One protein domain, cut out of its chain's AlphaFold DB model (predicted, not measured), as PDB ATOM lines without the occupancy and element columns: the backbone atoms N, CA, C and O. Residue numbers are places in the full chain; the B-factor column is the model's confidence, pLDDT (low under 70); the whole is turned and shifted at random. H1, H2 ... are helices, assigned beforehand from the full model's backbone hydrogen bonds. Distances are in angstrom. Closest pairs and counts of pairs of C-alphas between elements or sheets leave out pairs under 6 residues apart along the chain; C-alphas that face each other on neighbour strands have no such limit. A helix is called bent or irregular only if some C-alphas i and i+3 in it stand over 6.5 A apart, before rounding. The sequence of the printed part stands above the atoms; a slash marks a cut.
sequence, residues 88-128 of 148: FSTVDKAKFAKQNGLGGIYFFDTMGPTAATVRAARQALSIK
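AT A GLANCE: This is residues 88 to 128 of the 148 residues of the protein "GH18 domain-containing protein" of Puccinia graminis f. sp. tritici (UniProt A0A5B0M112). Two helices of equal residue count, H1 and H2, pack side by side and run the same way, and a long loop, residues 100 to 114, leads from the end of H1 back to the beginning of H2. Together they make a small elongated body whose C-alphas span 27 by 16 by 14 A. The printed part has 41 residues, with two named helices, H1 then H2, and no named strand; its class is all helix, with 24 residues in the helices. The whole is compact, with a radius of gyration of the C-alphas of 9.7 A.

IN THESE COORDINATES: H1 is residues 88 to 99, and its first and last C-alphas are 16.5 A apart. It begins at C-alpha 88 at (22.244, 22.379, 53.227) and ends at C-alpha 99 at (31.403, 8.986, 50.195). Residues 100 to 114 follow, with no named element. H2 is residues 115 to 126, 16.7 A from first to last C-alpha, and it ends at C-alpha 126 at (35.890, 18.511, 45.169).

HOW THE PARTS SIT: H1 and H2 touch, with 13 pairs of C-alphas within 8 A. Their closest C-alphas are those of Val 91 and Ala 121, 5.0 A apart. Their lines stand at a shallow tilt of 23 degrees, and they run the same way. Their centres are 9.7 A apart. In H1 and H2 every O i to N i+4 pair is within hydrogen-bond range, and neither helix is bent.

THE WHOLE: The two C-alphas farthest apart are those of Met 111 and Lys 128, at 28.0 A. The first and last printed C-alphas, of Phe 88 and Lys 128, are 19.1 A apart. The printed part has no cut. The link from H1 to H2, 15 residues, is long, and its C-alphas lie 5 to 15 A from the mean of the C-alphas. The mean pLDDT of the printed part is 85.5, and residues 127 to 128 are under 70.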
ATOM      1  N   PHE A  88      21.772  23.328  52.221       92.94
ATOM      2  CA  PHE A  88      22.244  22.379  53.227       92.94
ATOM      3  C   PHE A  88      21.977  20.932  52.799       92.94
ATOM      4  O   PHE A  88      22.925  20.157  52.662       92.94
ATOM      5  N   SER A  89      20.723  20.588  52.488       92.81
ATOM      6  CA  SER A  89      20.359  19.235  52.042       92.81
ATOM      7  C   SER A  89      21.086  18.850  50.750       92.81
ATOM      8  O   SER A  89      21.539  17.715  50.594       92.81
ATOM      9  N   THR A  90      21.278  19.813  49.844       93.50
ATOM     10  CA  THR A  90      22.060  19.638  48.613       93.50
ATOM     11  C   THR A  90      23.515  19.264  48.900       93.50
ATOM     12  O   THR A  90      24.066  18.350  48.282       93.50
ATOM     13  N   VAL A  91      24.163  19.976  49.828       92.81
ATOM     14  CA  VAL A  91      25.556  19.714  50.214       92.81
ATOM     15  C   VAL A  91      25.687  18.338  50.858       92.81
ATOM     16  O   VAL A  91      26.648  17.625  50.567       92.81
ATOM     17  N   ASP A  92      24.723  17.930  51.676       90.00
ATOM     18  CA  ASP A  92      24.734  16.607  52.296       90.00
ATOM     19  C   ASP A  92      24.538  15.489  51.266       90.00
ATOM     20  O   ASP A  92      25.284  14.510  51.285       90.00
ATOM     21  N   LYS A  93      23.657  15.677  50.274       90.69
ATOM     22  CA  LYS A  93      23.539  14.763  49.123       90.69
ATOM     23  C   LYS A  93      24.840  14.677  48.321       90.69
ATOM     24  O   LYS A  93      25.253  13.582  47.943       90.69
ATOM     25  N   ALA A  94      25.527  15.798  48.099       87.50
ATOM     26  CA  ALA A  94      26.825  15.819  47.421       87.50
ATOM     27  C   ALA A  94      27.918  15.075  48.210       87.50
ATOM     28  O   ALA A  94      28.700  14.317  47.630       87.50
ATOM     29  N   LYS A  95      27.967  15.255  49.537       86.12
ATOM     30  CA  LYS A  95      28.879  14.506  50.415       86.12
ATOM     31  C   LYS A  95      28.570  13.014  50.385       86.12
ATOM     32  O   LYS A  95      29.497  12.223  50.233       86.12
ATOM     33  N   PHE A  96      27.292  12.644  50.466       84.00
ATOM     34  CA  PHE A  96      26.850  11.256  50.396       84.00
ATOM     35  C   PHE A  96      27.254  10.609  49.066       84.00
ATOM     36  O   PHE A  96      27.898   9.561  49.069       84.00
ATOM     37  N   ALA A  97      26.946  11.255  47.936       82.62
ATOM     38  CA  ALA A  97      27.319  10.777  46.606       82.62
ATOM     39  C   ALA A  97      28.817  10.467  46.526       82.62
ATOM     40  O   ALA A  97      29.228   9.388  46.115       82.62
ATOM     41  N   LYS A  98      29.645  11.380  47.020       80.56
ATOM     42  CA  LYS A  98      31.089  11.195  47.055       80.56
ATOM     43  C   LYS A  98      31.558  10.071  47.982       80.56
ATOM     44  O   LYS A  98      32.431   9.303  47.591       80.56
ATOM     45  N   GLN A  99      31.033  10.006  49.205       82.56
ATOM     46  CA  GLN A  99      31.403   8.986  50.195       82.56
ATOM     47  C   GLN A  99      31.124   7.568  49.685       82.56
ATOM     48  O   GLN A  99      31.870   6.650  50.004       82.56
ATOM     49  N   ASN A 100      30.098   7.418  48.849       81.31
ATOM     50  CA  ASN A 100      29.687   6.146  48.265       81.31
ATOM     51  C   ASN A 100      30.245   5.923  46.846       81.31
ATOM     52  O   ASN A 100      29.797   5.019  46.151       81.31
ATOM     53  N   GLY A 101      31.195   6.748  46.384       79.38
ATOM     54  CA  GLY A 101      31.819   6.578  45.066       79.38
ATOM     55  C   GLY A 101      30.873   6.788  43.876       79.38
ATOM     56  O   GLY A 101      31.117   6.252  42.799       79.38
ATOM     57  N   LEU A 102      29.794   7.555  44.053       83.62
ATOM     58  CA  LEU A 102      28.830   7.861  42.995       83.62
ATOM     59  C   LEU A 102      29.384   8.927  42.039       83.62
ATOM     60  O   LEU A 102      30.188   9.776  42.424       83.62
ATOM     61  N   GLY A 103      28.889   8.938  40.797       80.75
ATOM     62  CA  GLY A 103      29.348   9.864  39.752       80.75
ATOM     63  C   GLY A 103      29.075  11.354  40.018       80.75
ATOM     64  O   GLY A 103      29.633  12.205  39.330       80.75
ATOM     65  N   GLY A 104      28.240  11.687  41.008       84.00
ATOM     66  CA  GLY A 104      27.925  13.060  41.402       84.00
ATOM     67  C   GLY A 104      26.463  13.241  41.805       84.00
ATOM     68  O   GLY A 104      25.797  12.291  42.214       84.00
ATOM     69  N   ILE A 105      25.972  14.474  41.678       87.12
ATOM     70  CA  ILE A 105      24.553  14.823  41.817       87.12
ATOM     71  C   ILE A 105      24.071  15.562  40.564       87.12
ATOM     72  O   ILE A 105      24.875  16.140  39.833       87.12
ATOM     73  N   TYR A 106      22.760  15.580  40.351       87.50
ATOM     74  CA  TYR A 106      22.103  16.298  39.261       87.50
ATOM     75  C   TYR A 106      20.912  17.100  39.806       87.50
ATOM     76  O   TYR A 106      20.298  16.691  40.791       87.50
ATOM     77  N   PHE A 107      20.590  18.233  39.175       85.50
ATOM     78  CA  PHE A 107      19.453  19.085  39.535       85.50
ATOM     79  C   PHE A 107      18.370  19.004  38.463       85.50
ATOM     80  O   PHE A 107      18.661  19.221  37.287       85.50
ATOM     81  N   PHE A 108      17.128  18.740  38.874       79.06
ATOM     82  CA  PHE A 108      15.967  18.827  37.995       79.06
ATOM     83  C   PHE A 108      15.048  19.978  38.449       79.06
ATOM     84  O   PHE A 108      14.513  19.917  39.551       79.06
ATOM     85  N   ASP A 109      14.830  21.030  37.664       81.06
ATOM     86  CA  ASP A 109      15.549  21.403  36.438       81.06
ATOM     87  C   ASP A 109      16.762  22.312  36.737       81.06
ATOM     88  O   ASP A 109      17.115  22.582  37.888       81.06
ATOM     89  N   THR A 110      17.429  22.783  35.685       75.19
ATOM     90  CA  THR A 110      18.602  23.662  35.793       75.19
ATOM     91  C   THR A 110      18.278  25.061  36.331       75.19
ATOM     92  O   THR A 110      19.199  25.781  36.718       75.19
ATOM     93  N   MET A 111      16.999  25.448  36.385       79.38
ATOM     94  CA  MET A 111      16.509  26.747  36.862       79.38
ATOM     95  C   MET A 111      16.089  26.712  38.338       79.38
ATOM     96  O   MET A 111      15.914  27.763  38.955       79.38
ATOM     97  N   GLY A 112      15.957  25.519  38.922       82.38
ATOM     98  CA  GLY A 112      15.590  25.302  40.320       82.38
ATOM     99  C   GLY A 112      16.563  25.890  41.349       82.38
ATOM    100  O   GLY A 112      16.148  26.741  42.143       82.38
ATOM    101  N   PRO A 113      17.829  25.430  41.400       87.44
ATOM    102  CA  PRO A 113      18.752  25.795  42.469       87.44
ATOM    103  C   PRO A 113      19.286  27.224  42.323       87.44
ATOM    104  O   PRO A 113      19.443  27.761  41.226       87.44
ATOM    105  N   THR A 114      19.672  27.833  43.447       92.06
ATOM    106  CA  THR A 114      20.448  29.080  43.400       92.06
ATOM    107  C   THR A 114      21.883  28.809  42.937       92.06
ATOM    108  O   THR A 114      22.451  27.739  43.182       92.06
ATOM    109  N   ALA A 115      22.544  29.819  42.368       92.44
ATOM    110  CA  ALA A 115      23.962  29.713  42.022       92.44
ATOM    111  C   ALA A 115      24.855  29.420  43.249       92.44
ATOM    112  O   ALA A 115      25.882  28.751  43.125       92.44
ATOM    113  N   ALA A 116      24.470  29.895  44.441       93.44
ATOM    114  CA  ALA A 116      25.159  29.581  45.693       93.44
ATOM    115  C   ALA A 116      25.041  28.091  46.052       93.44
ATOM    116  O   ALA A 116      26.052  27.463  46.361       93.44
ATOM    117  N   THR A 117      23.845  27.514  45.911       91.75
ATOM    118  CA  THR A 117      23.587  26.082  46.108       91.75
ATOM    119  C   THR A 117      24.440  25.225  45.169       91.75
ATOM    120  O   THR A 117      25.127  24.311  45.625       91.75
ATOM    121  N   VAL A 118      24.488  25.564  43.875       92.56
ATOM    122  CA  VAL A 118      25.301  24.827  42.888       92.56
ATOM    123  C   VAL A 118      26.798  24.922  43.211       92.56
ATOM    124  O   VAL A 118      27.511  23.916  43.167       92.56
ATOM    125  N   ARG A 119      27.295  26.110  43.587       93.25
ATOM    126  CA  ARG A 119      28.702  26.288  43.995       93.25
ATOM    127  C   ARG A 119      29.045  25.478  45.245       93.25
ATOM    128  O   ARG A 119      30.100  24.849  45.274       93.25
ATOM    129  N   ALA A 120      28.162  25.461  46.241       91.81
ATOM    130  CA  ALA A 120      28.367  24.703  47.472       91.81
ATOM    131  C   ALA A 120      28.402  23.189  47.208       91.81
ATOM    132  O   ALA A 120      29.290  22.494  47.703       91.81
ATOM    133  N   ALA A 121      27.497  22.687  46.362       89.38
ATOM    134  CA  ALA A 121      27.494  21.290  45.938       89.38
ATOM    135  C   ALA A 121      28.809  20.898  45.250       89.38
ATOM    136  O   ALA A 121      29.428  19.887  45.588       89.38
ATOM    137  N   ARG A 122      29.280  21.741  44.319       90.81
ATOM    138  CA  ARG A 122      30.554  21.537  43.618       90.81
ATOM    139  C   ARG A 122      31.726  21.457  44.595       90.81
ATOM    140  O   ARG A 122      32.545  20.550  44.481       90.81
ATOM    141  N   GLN A 123      31.792  22.372  45.561       92.88
ATOM    142  CA  GLN A 123      32.840  22.371  46.586       92.88
ATOM    143  C   GLN A 123      32.826  21.073  47.409       92.88
ATOM    144  O   GLN A 123      33.882  20.477  47.617       92.88
ATOM    145  N   ALA A 124      31.647  20.584  47.807       86.75
ATOM    146  CA  ALA A 124      31.513  19.330  48.553       86.75
ATOM    147  C   ALA A 124      32.042  18.112  47.769       86.75
ATOM    148  O   ALA A 124      32.744  17.258  48.327       86.75
ATOM    149  N   LEU A 125      31.790  18.067  46.458       85.12
ATOM    150  CA  LEU A 125      32.319  17.024  45.575       85.12
ATOM    151  C   LEU A 125      33.854  17.108  45.449       85.12
ATOM    152  O   LEU A 125      34.533  16.089  45.580       85.12
ATOM    153  N   SER A 126      34.435  18.307  45.331       79.19
ATOM    154  CA  SER A 126      35.890  18.511  45.169       79.19
ATOM    155  C   SER A 126      36.761  18.091  46.367       79.19
ATOM    156  O   SER A 126      37.935  17.786  46.192       79.19
ATOM    157  N   ILE A 127      36.211  18.013  47.579       65.94
ATOM    158  CA  ILE A 127      36.953  17.830  48.850       65.94
ATOM    159  C   ILE A 127      37.811  16.536  49.027       65.94
ATOM    160  O   ILE A 127      38.095  16.234  50.138       65.94
ATOM    161  N   LYS A 128      38.156  15.657  48.070       57.16
ATOM    162  CA  LYS A 128      38.781  14.300  48.296       57.16
ATOM    163  C   LYS A 128      38.323  13.460  49.546       57.16
ATOM    164  O   LYS A 128      38.619  13.805  50.686       57.16
TER     165      LYS A 128